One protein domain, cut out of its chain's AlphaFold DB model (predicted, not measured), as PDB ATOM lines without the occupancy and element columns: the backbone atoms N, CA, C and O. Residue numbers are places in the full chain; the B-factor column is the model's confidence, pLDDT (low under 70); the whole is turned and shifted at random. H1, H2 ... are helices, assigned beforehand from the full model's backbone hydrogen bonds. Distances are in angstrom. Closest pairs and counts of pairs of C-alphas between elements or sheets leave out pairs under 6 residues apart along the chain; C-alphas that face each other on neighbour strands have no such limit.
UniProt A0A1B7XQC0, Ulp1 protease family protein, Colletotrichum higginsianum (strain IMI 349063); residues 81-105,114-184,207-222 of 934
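Overview. This is residues 81 to 105, 114 to 184 and 207 to 222 of the 934 residues of the protein "Ulp1 protease family protein" of Colletotrichum higginsianum (strain IMI 349063) (UniProt A0A1B7XQC0). Six helices stand in a loose ring round two short ones, H4 and H5, which lie in the middle. Round the ring come H2, H1, H7, H8, H6 and H3, with a gap between H3 and H2 where the ring is not closed. The printed part has 112 residues with eight named helices, H1 to H8 in order along the chain, and no named strand; its class is all helix, with the helix packing part aligned and part crossed. The whole is compact, with a radius of gyration of the C-alphas of 13.5 A, and rounded, spanning 35 by 28 by 27 A.

Arrangement. H1, residues 81 to 88, touches the hub H4, residues 133 to 140, at a steep tilt of 53 degrees; their closest C-alphas, of Gln 82 and Leu 139, are 5.4 A apart. H2, residues 91 to 104, touches H4 about perpendicular at 89 degrees, with the C-alphas of Lys 99 and Ala 134 closest at 5.2 A. H3, residues 114 to 129, also touches H4, about perpendicular at 87 degrees, with the C-alphas of Ala 126 and Pro 133 closest at 5.3 A. H2 and H3 are apart. H5, residues 142 to 145, is close to H4 but not clearly touching, with the C-alphas of Tyr 137 and Val 145 closest at 6.0 A. H6, residues 148 to 160, touches H3 at a shallow tilt of 23 degrees, the same way; the closest C-alphas are those of Leu 122 and Val 151, 6.1 A apart. H7, residues 166 to 182, touches H1 with residues 167 to 171 alone, at a shallow tilt of 25 degrees, opposite ways; the C-alphas of Leu 83 and Leu 170 are closest at 6.5 A. H8, residues 207 to 215, touches H7 at a steep tilt of 56 degrees, with the C-alphas of Lys 177 and Ser 209 closest at 4.9 A. H6, with residues 153 to 157 alone, only just touches H8, with 3 pairs of C-alphas within 8 A, the closest those of Leu 157 and Leu 214 at 7.3 A. Each O i to N i+4 pair is within hydrogen-bond range in H1, H2, H4, H6, H7 and H8, and 11 of 12 are in H3; H5 is too short for such a pair.

Along the chain. H1 begins at C-alpha 81, (135.500, 149.182, 93.472). H2 is 19.8 A long, H3 23.0 A and H6 18.3 A from first to last C-alpha. H7, the longest helix by residues, measures 24.8 A and ends at C-alpha 182, (125.609, 139.127, 79.670). H8 ends at C-alpha 215, (113.187, 152.297, 86.729).

Size, cuts and confidence. The C-alphas of Ser 92 and Leu 184 are the two farthest apart, at 37.1 A. Residues 106 to 113 and 185 to 206 are not printed; the C-alphas across these cuts are 16.1 A and 14.0 A apart. The links that are printed whole are tight. The mean pLDDT of the printed part is 89.6, and residues 104 to 105, 114 to 115 and 182 to 184 are under 70.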
ATOM      1  N   PHE A  81     134.679 148.210  92.748       88.44
ATOM      2  CA  PHE A  81     135.500 149.182  93.472       88.44
ATOM      3  C   PHE A  81     134.771 150.497  93.804       88.44
ATOM      4  O   PHE A  81     134.939 151.015  94.899       88.44
ATOM      5  N   GLN A  82     133.891 151.005  92.928       92.12
ATOM      6  CA  GLN A  82     133.071 152.190  93.232       92.12
ATOM      7  C   GLN A  82     132.127 151.982  94.431       92.12
ATOM      8  O   GLN A  82     131.958 152.894  95.236       92.12
ATOM      9  N   LEU A  83     131.517 150.800  94.553       92.75
ATOM     10  CA  LEU A  83     130.624 150.423  95.653       92.75
ATOM     11  C   LEU A  83     131.399 150.098  96.932       92.75
ATOM     12  O   LEU A  83     130.995 150.549  97.999       92.75
ATOM     13  N   TRP A  84     132.524 149.385  96.825       94.00
ATOM     14  CA  TRP A  84     133.426 149.170  97.959       94.00
ATOM     15  C   TRP A  84     133.922 150.513  98.516       94.00
ATOM     16  O   TRP A  84     133.725 150.806  99.692       94.00
ATOM     17  N   ALA A  85     134.454 151.387  97.658       93.06
ATOM     18  CA  ALA A  85     134.968 152.682  98.083       93.06
ATOM     19  C   ALA A  85     133.871 153.575  98.687       93.06
ATOM     20  O   ALA A  85     134.122 154.280  99.657       93.06
ATOM     21  N   PHE A  86     132.638 153.515  98.170       95.25
ATOM     22  CA  PHE A  86     131.503 154.248  98.742       95.25
ATOM     23  C   PHE A  86     131.087 153.769 100.144       95.25
ATOM     24  O   PHE A  86     130.552 154.559 100.918       95.25
ATOM     25  N   LEU A  87     131.294 152.486 100.448       93.38
ATOM     26  CA  LEU A  87     130.914 151.863 101.719       93.38
ATOM     27  C   LEU A  87     132.003 151.977 102.792       93.38
ATOM     28  O   LEU A  87     131.679 152.205 103.954       93.38
ATOM     29  N   TYR A  88     133.273 151.806 102.408       91.56
ATOM     30  CA  TYR A  88     134.379 151.614 103.354       91.56
ATOM     31  C   TYR A  88     135.361 152.795 103.433       91.56
ATOM     32  O   TYR A  88     136.063 152.927 104.435       91.56
ATOM     33  N   VAL A  89     135.400 153.698 102.442       90.75
ATOM     34  CA  VAL A  89     136.215 154.925 102.531       90.75
ATOM     35  C   VAL A  89     135.437 156.001 103.285       90.75
ATOM     36  O   VAL A  89     134.277 156.274 102.981       90.75
ATOM     37  N   SER A  90     136.095 156.680 104.231       92.56
ATOM     38  CA  SER A  90     135.526 157.855 104.908       92.56
ATOM     39  C   SER A  90     134.989 158.868 103.881       92.56
ATOM     40  O   SER A  90     135.758 159.308 103.020       92.56
ATOM     41  N   PRO A  91     133.715 159.312 103.965       88.75
ATOM     42  CA  PRO A  91     133.120 160.202 102.965       88.75
ATOM     43  C   PRO A  91     133.883 161.514 102.739       88.75
ATOM     44  O   PRO A  91     133.816 162.081 101.652       88.75
ATOM     45  N   SER A  92     134.631 161.986 103.743       89.75
ATOM     46  CA  SER A  92     135.497 163.169 103.632       89.75
ATOM     47  C   SER A  92     136.762 162.908 102.802       89.75
ATOM     48  O   SER A  92     137.111 163.731 101.956       89.75
ATOM     49  N   VAL A  93     137.401 161.746 102.981       89.69
ATOM     50  CA  VAL A  93     138.567 161.302 102.199       89.69
ATOM     51  C   VAL A  93     138.144 161.016 100.761       89.69
ATOM     52  O   VAL A  93     138.736 161.563  99.832       89.69
ATOM     53  N   LEU A  94     137.052 160.263 100.569       90.94
ATOM     54  CA  LEU A  94     136.505 159.976  99.241       90.94
ATOM     55  C   LEU A  94     136.139 161.271  98.503       90.94
ATOM     56  O   LEU A  94     136.533 161.454  97.355       90.94
ATOM     57  N   ALA A  95     135.458 162.215  99.164       91.06
ATOM     58  CA  ALA A  95     135.161 163.515  98.565       91.06
ATOM     59  C   ALA A  95     136.432 164.310  98.211       91.06
ATOM     60  O   ALA A  95     136.454 164.936  97.155       91.06
ATOM     61  N   ARG A  96     137.491 164.271  99.036       88.19
ATOM     62  CA  ARG A  96     138.764 164.961  98.755       88.19
ATOM     63  C   ARG A  96     139.482 164.364  97.542       88.19
ATOM     64  O   ARG A  96     139.801 165.112  96.620       88.19
ATOM     65  N   VAL A  97     139.659 163.041  97.499       83.00
ATOM     66  CA  VAL A  97     140.307 162.337  96.376       83.00
ATOM     67  C   VAL A  97     139.498 162.502  95.088       83.00
ATOM     68  O   VAL A  97     140.038 162.926  94.067       83.00
ATOM     69  N   CYS A  98     138.182 162.260  95.128       88.81
ATOM     70  CA  CYS A  98     137.328 162.471  93.960       88.81
ATOM     71  C   CYS A  98     137.347 163.932  93.493       88.81
ATOM     72  O   CYS A  98     137.255 164.172  92.291       88.81
ATOM     73  N   LYS A  99     137.459 164.907  94.408       86.62
ATOM     74  CA  LYS A  99     137.526 166.327  94.050       86.62
ATOM     75  C   LYS A  99     138.827 166.681  93.332       86.62
ATOM     76  O   LYS A  99     138.734 167.416  92.361       86.62
ATOM     77  N   LEU A 100     139.985 166.156  93.741       80.88
ATOM     78  CA  LEU A 100     141.250 166.374  93.017       80.88
ATOM     79  C   LEU A 100     141.131 165.874  91.568       80.88
ATOM     80  O   LEU A 100     141.206 166.666  90.629       80.88
ATOM     81  N   LEU A 101     140.742 164.603  91.401       73.44
ATOM     82  CA  LEU A 101     140.480 163.984  90.093       73.44
ATOM     83  C   LEU A 101     139.427 164.742  89.257       73.44
ATOM     84  O   LEU A 101     139.471 164.742  88.024       73.44
ATOM     85  N   PHE A 102     138.446 165.374  89.910       75.88
ATOM     86  CA  PHE A 102     137.396 166.139  89.242       75.88
ATOM     87  C   PHE A 102     137.830 167.560  88.871       75.88
ATOM     88  O   PHE A 102     137.464 168.035  87.794       75.88
ATOM     89  N   ASP A 103     138.584 168.248  89.726       75.56
ATOM     90  CA  ASP A 103     139.055 169.607  89.470       75.56
ATOM     91  C   ASP A 103     140.143 169.613  88.384       75.56
ATOM     92  O   ASP A 103     140.048 170.440  87.472       75.56
ATOM     93  N   ASP A 104     141.031 168.611  88.340       63.72
ATOM     94  CA  ASP A 104     141.935 168.371  87.202       63.72
ATOM     95  C   ASP A 104     141.161 168.196  85.889       63.72
ATOM     96  O   ASP A 104     141.421 168.889  84.900       63.72
ATOM     97  N   ALA A 105     140.110 167.365  85.899       59.97
ATOM     98  CA  ALA A 105     139.203 167.195  84.762       59.97
ATOM     99  C   ALA A 105     138.379 168.461  84.412       59.97
ATOM    100  O   ALA A 105     137.696 168.488  83.381       59.97
ATOM    101  N   ALA A 114     126.343 175.379  79.499       56.53
ATOM    102  CA  ALA A 114     125.580 174.154  79.733       56.53
ATOM    103  C   ALA A 114     126.195 173.294  80.852       56.53
ATOM    104  O   ALA A 114     125.465 172.852  81.739       56.53
ATOM    105  N   ALA A 115     127.523 173.128  80.873       65.38
ATOM    106  CA  ALA A 115     128.213 172.400  81.934       65.38
ATOM    107  C   ALA A 115     128.043 173.106  83.285       65.38
ATOM    108  O   ALA A 115     127.707 172.445  84.260       65.38
ATOM    109  N   ARG A 116     128.144 174.445  83.349       74.38
ATOM    110  CA  ARG A 116     127.871 175.201  84.594       74.38
ATOM    111  C   ARG A 116     126.454 174.951  85.130       74.38
ATOM    112  O   ARG A 116     126.286 174.679  86.319       74.38
ATOM    113  N   ARG A 117     125.433 174.983  84.259       73.88
ATOM    114  CA  ARG A 117     124.042 174.664  84.643       73.88
ATOM    115  C   ARG A 117     123.919 173.232  85.160       73.88
ATOM    116  O   ARG A 117     123.329 173.034  86.221       73.88
ATOM    117  N   ILE A 118     124.519 172.258  84.477       77.50
ATOM    118  CA  ILE A 118     124.487 170.849  84.891       77.50
ATOM    119  C   ILE A 118     125.232 170.656  86.222       77.50
ATOM    120  O   ILE A 118     124.651 170.069  87.124       77.50
ATOM    121  N   ARG A 119     126.416 171.257  86.422       79.38
ATOM    122  CA  ARG A 119     127.162 171.251  87.701       79.38
ATOM    123  C   ARG A 119     126.345 171.844  88.860       79.38
ATOM    124  O   ARG A 119     126.278 171.236  89.922       79.38
ATOM    125  N   SER A 120     125.659 172.978  88.668       86.69
ATOM    126  CA  SER A 120     124.783 173.549  89.717       86.69
ATOM    127  C   SER A 120     123.560 172.666  90.019       86.69
ATOM    128  O   SER A 120     123.196 172.469  91.178       86.69
ATOM    129  N   THR A 121     122.974 172.064  88.981       87.44
ATOM    130  CA  THR A 121     121.834 171.140  89.091       87.44
ATOM    131  C   THR A 121     122.246 169.840  89.787       87.44
ATOM    132  O   THR A 121     121.471 169.303  90.577       87.44
ATOM    133  N   LEU A 122     123.472 169.372  89.525       90.12
ATOM    134  CA  LEU A 122     124.114 168.226  90.157       90.12
ATOM    135  C   LEU A 122     124.456 168.514  91.618       90.12
ATOM    136  O   LEU A 122     124.167 167.671  92.453       90.12
ATOM    137  N   LYS A 123     124.973 169.704  91.962       94.00
ATOM    138  CA  LYS A 123     125.239 170.081  93.362       94.00
ATOM    139  C   LYS A 123     123.984 170.014  94.227       94.00
ATOM    140  O   LYS A 123     124.041 169.466  95.324       94.00
ATOM    141  N   ALA A 124     122.844 170.468  93.709       93.12
ATOM    142  CA  ALA A 124     121.557 170.331  94.394       93.12
ATOM    143  C   ALA A 124     121.086 168.867  94.551       93.12
ATOM    144  O   ALA A 124     120.328 168.574  95.471       93.12
ATOM    145  N   VAL A 125     121.513 167.949  93.675       94.19
ATOM    146  CA  VAL A 125     121.209 166.510  93.783       94.19
ATOM    147  C   VAL A 125     122.198 165.794  94.704       94.19
ATOM    148  O   VAL A 125     121.764 165.055  95.571       94.19
ATOM    149  N   ALA A 126     123.501 166.048  94.596       95.06
ATOM    150  CA  ALA A 126     124.504 165.483  95.498       95.06
ATOM    151  C   ALA A 126     124.199 165.860  96.960       95.06
ATOM    152  O   ALA A 126     124.071 164.983  97.812       95.06
ATOM    153  N   SER A 127     123.902 167.142  97.208       95.75
ATOM    154  CA  SER A 127     123.504 167.638  98.535       95.75
ATOM    155  C   SER A 127     122.220 166.985  99.065       95.75
ATOM    156  O   SER A 127     122.067 166.869 100.275       95.75
ATOM    157  N   SER A 128     121.293 166.532  98.206       95.81
ATOM    158  CA  SER A 128     120.068 165.863  98.674       95.81
ATOM    159  C   SER A 128     120.300 164.416  99.126       95.81
ATOM    160  O   SER A 128     119.471 163.879  99.864       95.81
ATOM    161  N   PHE A 129     121.435 163.818  98.746       95.75
ATOM    162  CA  PHE A 129     121.967 162.552  99.267       95.75
ATOM    163  C   PHE A 129     123.106 162.754 100.291       95.75
ATOM    164  O   PHE A 129     123.740 161.776 100.674       95.75
ATOM    165  N   SER A 130     123.371 163.992 100.732       95.69
ATOM    166  CA  SER A 130     124.491 164.358 101.620       95.69
ATOM    167  C   SER A 130     125.894 164.058 101.058       95.69
ATOM    168  O   SER A 130     126.818 163.776 101.815       95.69
ATOM    169  N   LEU A 131     126.068 164.136  99.732       95.88
ATOM    170  CA  LEU A 131     127.331 163.866  99.031       95.88
ATOM    171  C   LEU A 131     127.912 165.112  98.349       95.88
ATOM    172  O   LEU A 131     127.179 166.020  97.947       95.88
ATOM    173  N   ASP A 132     129.228 165.107  98.129       95.06
ATOM    174  CA  ASP A 132     129.870 166.038  97.199       95.06
ATOM    175  C   ASP A 132     129.619 165.613  95.730       95.06
ATOM    176  O   ASP A 132     129.599 164.412  95.430       95.06
ATOM    177  N   PRO A 133     129.431 166.553  94.780       93.75
ATOM    178  CA  PRO A 133     129.284 166.238  93.359       93.75
ATOM    179  C   PRO A 133     130.390 165.361  92.769       93.75
ATOM    180  O   PRO A 133     130.086 164.541  91.902       93.75
ATOM    181  N   ALA A 134     131.638 165.512  93.220       91.56
ATOM    182  CA  ALA A 134     132.774 164.742  92.724       91.56
ATOM    183  C   ALA A 134     132.633 163.240  93.027       91.56
ATOM    184  O   ALA A 134     132.976 162.409  92.185       91.56
ATOM    185  N   VAL A 135     132.021 162.879  94.162       94.88
ATOM    186  CA  VAL A 135     131.709 161.477  94.482       94.88
ATOM    187  C   VAL A 135     130.751 160.900  93.436       94.88
ATOM    188  O   VAL A 135     131.008 159.826  92.904       94.88
ATOM    189  N   LEU A 136     129.703 161.631  93.028       94.56
ATOM    190  CA  LEU A 136     128.796 161.149  91.971       94.56
ATOM    191  C   LEU A 136     129.526 160.901  90.636       94.56
ATOM    192  O   LEU A 136     129.197 159.933  89.946       94.56
ATOM    193  N   TYR A 137     130.515 161.735  90.284       91.06
ATOM    194  CA  TYR A 137     131.367 161.532  89.102       91.06
ATOM    195  C   TYR A 137     132.172 160.235  89.171       91.06
ATOM    196  O   TYR A 137     132.214 159.511  88.176       91.06
ATOM    197  N   PHE A 138     132.756 159.922  90.327       93.19
ATOM    198  CA  PHE A 138     133.467 158.666  90.566       93.19
ATOM    199  C   PHE A 138     132.533 157.444  90.504       93.19
ATOM    200  O   PHE A 138     132.860 156.455  89.848       93.19
ATOM    201  N   LEU A 139     131.339 157.530  91.104       94.44
ATOM    202  CA  LEU A 139     130.379 156.419  91.163       94.44
ATOM    203  C   LEU A 139     129.812 156.006  89.796       94.44
ATOM    204  O   LEU A 139     129.742 154.817  89.485       94.44
ATOM    205  N   PHE A 140     129.377 156.975  88.982       92.88
ATOM    206  CA  PHE A 140     128.634 156.697  87.741       92.88
ATOM    207  C   PHE A 140     129.402 157.040  86.456       92.88
ATOM    208  O   PHE A 140     128.964 156.672  85.363       92.88
ATOM    209  N   GLY A 141     130.539 157.730  86.563       89.19
ATOM    210  CA  GLY A 141     131.323 158.216  85.430       89.19
ATOM    211  C   GLY A 141     130.777 159.510  84.811       89.19
ATOM    212  O   GLY A 141     129.572 159.786  84.797       89.19
ATOM    213  N   THR A 142     131.682 160.304  84.235       84.31
ATOM    214  CA  THR A 142     131.394 161.603  83.593       84.31
ATOM    215  C   THR A 142     130.272 161.535  82.556       84.31
ATOM    216  O   THR A 142     129.409 162.413  82.525       84.31
ATOM    217  N   ASP A 143     130.239 160.473  81.748       82.06
ATOM    218  CA  ASP A 143     129.245 160.254  80.694       82.06
ATOM    219  C   ASP A 143     127.812 160.109  81.244       82.06
ATOM    220  O   ASP A 143     126.844 160.558  80.622       82.06
ATOM    221  N   VAL A 144     127.638 159.511  82.424       87.12
ATOM    222  CA  VAL A 144     126.325 159.424  83.076       87.12
ATOM    223  C   VAL A 144     126.000 160.748  83.765       87.12
ATOM    224  O   VAL A 144     124.928 161.313  83.542       87.12
ATOM    225  N   VAL A 145     126.951 161.285  84.531       88.25
ATOM    226  CA  VAL A 145     126.734 162.438  85.415       88.25
ATOM    227  C   VAL A 145     126.470 163.749  84.672       88.25
ATOM    228  O   VAL A 145     125.649 164.555  85.110       88.25
ATOM    229  N   LEU A 146     127.090 163.951  83.506       85.44
ATOM    230  CA  LEU A 146     126.858 165.132  82.663       85.44
ATOM    231  C   LEU A 146     125.552 165.070  81.847       85.44
ATOM    232  O   LEU A 146     125.269 165.987  81.075       85.44
ATOM    233  N   ASN A 147     124.729 164.028  81.999       89.00
ATOM    234  CA  ASN A 147     123.428 163.943  81.341       89.00
ATOM    235  C   ASN A 147     122.332 164.591  82.206       89.00
ATOM    236  O   ASN A 147     122.006 164.098  83.284       89.00
ATOM    237  N   LEU A 148     121.686 165.652  81.708       90.38
ATOM    238  CA  LEU A 148     120.579 166.313  82.418       90.38
ATOM    239  C   LEU A 148     119.451 165.333  82.792       90.38
ATOM    240  O   LEU A 148     118.899 165.435  83.883       90.38
ATOM    241  N   THR A 149     119.165 164.341  81.939       92.44
ATOM    242  CA  THR A 149     118.146 163.312  82.201       92.44
ATOM    243  C   THR A 149     118.503 162.423  83.403       92.44
ATOM    244  O   THR A 149     117.599 162.011  84.123       92.44
ATOM    245  N   PHE A 150     119.791 162.185  83.685       92.75
ATOM    246  CA  PHE A 150     120.233 161.494  84.907       92.75
ATOM    247  C   PHE A 150     120.005 162.359  86.155       92.75
ATOM    248  O   PHE A 150     119.444 161.884  87.141       92.75
ATOM    249  N   VAL A 151     120.376 163.642  86.105       93.44
ATOM    250  CA  VAL A 151     120.221 164.553  87.252       93.44
ATOM    251  C   VAL A 151     118.736 164.821  87.556       93.44
ATOM    252  O   VAL A 151     118.342 164.965  88.713       93.44
ATOM    253  N   GLU A 152     117.884 164.835  86.530       94.94
ATOM    254  CA  GLU A 152     116.425 164.821  86.677       94.94
ATOM    255  C   GLU A 152     115.910 163.491  87.253       94.94
ATOM    256  O   GLU A 152     115.088 163.523  88.168       94.94
ATOM    257  N   ALA A 153     116.415 162.338  86.797       96.25
ATOM    258  CA  ALA A 153     116.026 161.028  87.326       96.25
ATOM    259  C   ALA A 153     116.377 160.870  88.817       96.25
ATOM    260  O   ALA A 153     115.512 160.499  89.605       96.25
ATOM    261  N   LEU A 154     117.593 161.233  89.247       96.12
ATOM    262  CA  LEU A 154     117.957 161.211  90.671       96.12
ATOM    263  C   LEU A 154     117.112 162.179  91.512       96.12
ATOM    264  O   LEU A 154     116.742 161.846  92.639       96.12
ATOM    265  N   ARG A 155     116.748 163.355  90.976       95.94
ATOM    266  CA  ARG A 155     115.811 164.270  91.652       95.94
ATOM    267  C   ARG A 155     114.418 163.650  91.796       95.94
ATOM    268  O   ARG A 155     113.805 163.799  92.851       95.94
ATOM    269  N   ASN A 156     113.925 162.968  90.762       96.44
ATOM    270  CA  ASN A 156     112.630 162.286  90.796       96.44
ATOM    271  C   ASN A 156     112.639 161.130  91.806       96.44
ATOM    272  O   ASN A 156     111.734 161.067  92.637       96.44
ATOM    273  N   LEU A 157     113.690 160.295  91.802       97.31
ATOM    274  CA  LEU A 157     113.910 159.247  92.804       97.31
ATOM    275  C   LEU A 157     113.871 159.843  94.213       97.31
ATOM    276  O   LEU A 157     113.053 159.421  95.018       97.31
ATOM    277  N   ARG A 158     114.697 160.857  94.505       97.00
ATOM    278  CA  ARG A 158     114.785 161.437  95.855       97.00
ATOM    279  C   ARG A 158     113.476 162.092  96.312       97.00
ATOM    280  O   ARG A 158     113.186 162.095  97.503       97.00
ATOM    281  N   LYS A 159     112.678 162.628  95.378       96.81
ATOM    282  CA  LYS A 159     111.356 163.206  95.668       96.81
ATOM    283  C   LYS A 159     110.291 162.140  95.958       96.81
ATOM    284  O   LYS A 159     109.439 162.378  96.807       96.81
ATOM    285  N   ALA A 160     110.305 161.017  95.241       97.38
ATOM    286  CA  ALA A 160     109.329 159.938  95.417       97.38
ATOM    287  C   ALA A 160     109.707 158.978  96.562       97.38
ATOM    288  O   ALA A 160     108.838 158.514  97.293       97.38
ATOM    289  N   PHE A 161     111.006 158.734  96.753       97.56
ATOM    290  CA  PHE A 161     111.569 157.760  97.686       97.56
ATOM    291  C   PHE A 161     112.680 158.404  98.549       97.56
ATOM    292  O   PHE A 161     113.862 158.088  98.396       97.56
ATOM    293  N   PRO A 162     112.339 159.314  99.486       97.00
ATOM    294  CA  PRO A 162     113.316 160.020 100.329       97.00
ATOM    295  C   PRO A 162     114.043 159.121 101.350       97.00
ATOM    296  O   PRO A 162     114.967 159.577 102.020       97.00
ATOM    297  N   HIS A 163     113.663 157.846 101.459       96.94
ATOM    298  CA  HIS A 163     114.369 156.824 102.239       96.94
ATOM    299  C   HIS A 163     115.459 156.084 101.439       96.94
ATOM    300  O   HIS A 163     116.297 155.429 102.048       96.94
ATOM    301  N   VAL A 164     115.483 156.182 100.101       97.62
ATOM    302  CA  VAL A 164     116.493 155.488  99.282       97.62
ATOM    303  C   VAL A 164     117.849 156.182  99.415       97.62
ATOM    304  O   VAL A 164     117.965 157.391  99.171       97.62
ATOM    305  N   SER A 165     118.865 155.406  99.804       97.12
ATOM    306  CA  SER A 165     120.263 155.839  99.922       97.12
ATOM    307  C   SER A 165     120.992 155.767  98.572       97.12
ATOM    308  O   SER A 165     120.557 155.080  97.647       97.12
ATOM    309  N   MET A 166     122.122 156.474  98.436       96.94
ATOM    310  CA  MET A 166     122.936 156.387  97.213       96.94
ATOM    311  C   MET A 166     123.550 154.992  97.031       96.94
ATOM    312  O   MET A 166     123.602 154.494  95.914       96.94
ATOM    313  N   GLU A 167     123.924 154.332  98.127       96.12
ATOM    314  CA  GLU A 167     124.337 152.924  98.173       96.12
ATOM    315  C   GLU A 167     123.317 152.009  97.477       96.12
ATOM    316  O   GLU A 167     123.669 151.274  96.560       96.12
ATOM    317  N   GLN A 168     122.031 152.094  97.833       96.94
ATOM    318  CA  GLN A 168     120.989 151.260  97.223       96.94
ATOM    319  C   GLN A 168     120.831 151.528  95.713       96.94
ATOM    320  O   GLN A 168     120.526 150.613  94.942       96.94
ATOM    321  N   VAL A 169     121.049 152.767  95.258       96.94
ATOM    322  CA  VAL A 169     121.092 153.106  93.822       96.94
ATOM    323  C   VAL A 169     122.324 152.497  93.153       96.94
ATOM    324  O   VAL A 169     122.212 151.931  92.066       96.94
ATOM    325  N   LEU A 170     123.481 152.587  93.808       95.88
ATOM    326  CA  LEU A 170     124.778 152.117  93.331       95.88
ATOM    327  C   LEU A 170     124.817 150.586  93.209       95.88
ATOM    328  O   LEU A 170     125.166 150.063  92.152       95.88
ATOM    329  N   THR A 171     124.351 149.861  94.227       95.19
ATOM    330  CA  THR A 171     124.208 148.398  94.207       95.19
ATOM    331  C   THR A 171     123.303 147.948  93.060       95.19
ATOM    332  O   THR A 171     123.703 147.104  92.256       95.19
ATOM    333  N   ARG A 172     122.121 148.565  92.886       95.88
ATOM    334  CA  ARG A 172     121.242 148.243  91.745       95.88
ATOM    335  C   ARG A 172     121.857 148.622  90.394       95.88
ATOM    336  O   ARG A 172     121.663 147.888  89.429       95.88
ATOM    337  N   PHE A 173     122.613 149.719  90.313       95.44
ATOM    338  CA  PHE A 173     123.354 150.110  89.110       95.44
ATOM    339  C   PHE A 173     124.395 149.059  88.716       95.44
ATOM    340  O   PHE A 173     124.450 148.682  87.548       95.44
ATOM    341  N   HIS A 174     125.167 148.543  89.670       92.19
ATOM    342  CA  HIS A 174     126.174 147.514  89.415       92.19
ATOM    343  C   HIS A 174     125.570 146.147  89.062       92.19
ATOM    344  O   HIS A 174     126.050 145.501  88.125       92.19
ATOM    345  N   VAL A 175     124.475 145.742  89.718       92.50
ATOM    346  CA  VAL A 175     123.704 144.547  89.328       92.50
ATOM    347  C   VAL A 175     123.192 144.691  87.891       92.50
ATOM    348  O   VAL A 175     123.478 143.838  87.053       92.50
ATOM    349  N   ALA A 176     122.535 145.810  87.570       92.44
ATOM    350  CA  ALA A 176     122.039 146.089  86.222       92.44
ATOM    351  C   ALA A 176     123.159 146.265  85.181       92.44
ATOM    352  O   ALA A 176     122.923 146.056  83.995       92.44
ATOM    353  N   LYS A 177     124.374 146.652  85.593       89.38
ATOM    354  CA  LYS A 177     125.556 146.733  84.721       89.38
ATOM    355  C   LYS A 177     126.047 145.338  84.357       89.38
ATOM    356  O   LYS A 177     126.255 145.078  83.174       89.38
ATOM    357  N   SER A 178     126.140 144.453  85.349       87.19
ATOM    358  CA  SER A 178     126.535 143.053  85.170       87.19
ATOM    359  C   SER A 178     125.547 142.294  84.279       87.19
ATOM    360  O   SER A 178     125.958 141.765  83.252       87.19
ATOM    361  N   THR A 179     124.243 142.324  84.583       85.94
ATOM    362  CA  THR A 179     123.241 141.639  83.742       85.94
ATOM    363  C   THR A 179     123.183 142.222  82.333       85.94
ATOM    364  O   THR A 179     123.166 141.472  81.364       85.94
ATOM    365  N   SER A 180     123.278 143.553  82.181       80.44
ATOM    366  CA  SER A 180     123.318 144.177  80.850       80.44
ATOM    367  C   SER A 180     124.556 143.823  80.021       80.44
ATOM    368  O   SER A 180     124.549 144.078  78.823       80.44
ATOM    369  N   HIS A 181     125.615 143.272  80.619       70.62
ATOM    370  CA  HIS A 181     126.766 142.788  79.862       70.62
ATOM    371  C   HIS A 181     126.502 141.393  79.281       70.62
ATOM    372  O   HIS A 181     126.812 141.152  78.116       70.62
ATOM    373  N   ASP A 182     125.881 140.511  80.065       67.94
ATOM    374  CA  ASP A 182     125.609 139.127  79.670       67.94
ATOM    375  C   ASP A 182     124.373 139.034  78.741       67.94
ATOM    376  O   ASP A 182     124.444 138.403  77.686       67.94
ATOM    377  N   ASP A 183     123.283 139.755  79.045       59.91
ATOM    378  CA  ASP A 183     122.035 139.769  78.250       59.91
ATOM    379  C   ASP A 183     122.131 140.564  76.929       59.91
ATOM    380  O   ASP A 183     121.292 140.399  76.039       59.91
ATOM    381  N   LEU A 184     123.121 141.459  76.784       49.88
ATOM    382  CA  LEU A 184     123.331 142.242  75.552       49.88
ATOM    383  C   LEU A 184     124.443 141.683  74.651       49.88
ATOM    384  O   LEU A 184     124.762 142.317  73.641       49.88
ATOM    385  N   ARG A 207     124.615 154.270  81.124       91.12
ATOM    386  CA  ARG A 207     123.347 155.029  81.140       91.12
ATOM    387  C   ARG A 207     122.138 154.095  81.106       91.12
ATOM    388  O   ARG A 207     121.175 154.351  81.820       91.12
ATOM    389  N   GLN A 208     122.193 153.016  80.323       93.19
ATOM    390  CA  GLN A 208     121.117 152.025  80.254       93.19
ATOM    391  C   GLN A 208     121.042 151.180  81.537       93.19
ATOM    392  O   GLN A 208     119.951 151.000  82.070       93.19
ATOM    393  N   SER A 209     122.177 150.740  82.087       93.38
ATOM    394  CA  SER A 209     122.247 150.032  83.373       93.38
ATOM    395  C   SER A 209     121.698 150.890  84.515       93.38
ATOM    396  O   SER A 209     120.874 150.423  85.297       93.38
ATOM    397  N   LEU A 210     122.072 152.177  84.584       94.62
ATOM    398  CA  LEU A 210     121.519 153.075  85.601       94.62
ATOM    399  C   LEU A 210     120.035 153.370  85.367       94.62
ATOM    400  O   LEU A 210     119.273 153.460  86.325       94.62
ATOM    401  N   ARG A 211     119.600 153.491  84.109       95.56
ATOM    402  CA  ARG A 211     118.181 153.635  83.789       95.56
ATOM    403  C   ARG A 211     117.373 152.445  84.305       95.56
ATOM    404  O   ARG A 211     116.375 152.674  84.977       95.56
ATOM    405  N   VAL A 212     117.828 151.212  84.067       95.56
ATOM    406  CA  VAL A 212     117.205 149.990  84.612       95.56
ATOM    407  C   VAL A 212     117.200 150.016  86.144       95.56
ATOM    408  O   VAL A 212     116.160 149.783  86.758       95.56
ATOM    409  N   ALA A 213     118.319 150.385  86.774       96.31
ATOM    410  CA  ALA A 213     118.409 150.496  88.228       96.31
ATOM    411  C   ALA A 213     117.430 151.527  88.822       96.31
ATOM    412  O   ALA A 213     116.825 151.258  89.858       96.31
ATOM    413  N   LEU A 214     117.215 152.672  88.166       97.00
ATOM    414  CA  LEU A 214     116.264 153.695  88.616       97.00
ATOM    415  C   LEU A 214     114.804 153.335  88.292       97.00
ATOM    416  O   LEU A 214     113.935 153.507  89.145       97.00
ATOM    417  N   GLU A 215     114.526 152.779  87.110       96.38
ATOM    418  CA  GLU A 215     113.187 152.297  86.729       96.38
ATOM    419  C   GLU A 215     112.730 151.099  87.591       96.38
ATOM    420  O   GLU A 215     111.529 150.876  87.721       96.38
ATOM    421  N   SER A 216     113.655 150.394  88.264       96.56
ATOM    422  CA  SER A 216     113.354 149.329  89.241       96.56
ATOM    423  C   SER A 216     112.790 149.808  90.595       96.56
ATOM    424  O   SER A 216     112.408 148.978  91.421       96.56
ATOM    425  N   TYR A 217     112.753 151.121  90.851       97.06
ATOM    426  CA  TYR A 217     112.012 151.707  91.981       97.06
ATOM    427  C   TYR A 217     110.621 152.185  91.534       97.06
ATOM    428  O   TYR A 217     109.621 151.883  92.176       97.06
ATOM    429  N   ASP A 218     110.561 152.901  90.408       96.81
ATOM    430  CA  ASP A 218     109.339 153.282  89.698       96.81
ATOM    431  C   ASP A 218     109.700 153.602  88.238       96.81
ATOM    432  O   ASP A 218     110.555 154.447  87.953       96.81
ATOM    433  N   ALA A 219     108.990 152.978  87.296       95.44
ATOM    434  CA  ALA A 219     109.131 153.187  85.857       95.44
ATOM    435  C   ALA A 219     108.790 154.620  85.379       95.44
ATOM    436  O   ALA A 219     108.777 154.876  84.173       95.44
ATOM    437  N   ASN A 220     108.465 155.555  86.277       95.88
ATOM    438  CA  ASN A 220     108.254 156.981  86.012       95.88
ATOM    439  C   ASN A 220     109.359 157.896  86.573       95.88
ATOM    440  O   ASN A 220     109.352 159.088  86.258       95.88
ATOM    441  N   ILE A 221     110.325 157.366  87.337       96.75
ATOM    442  CA  ILE A 221     111.489 158.129  87.823       96.75
ATOM    443  C   ILE A 221     112.311 158.663  86.653       96.75
ATOM    444  O   ILE A 221     112.650 159.850  86.618       96.75
ATOM    445  N   TRP A 222     112.627 157.797  85.686       96.19
ATOM    446  CA  TRP A 222     113.389 158.200  84.512       96.19
ATOM    447  C   TRP A 222     112.548 159.156  83.651       96.19
ATOM    448  O   TRP A 222     111.432 158.791  83.264       96.19
TER     449      TRP A 222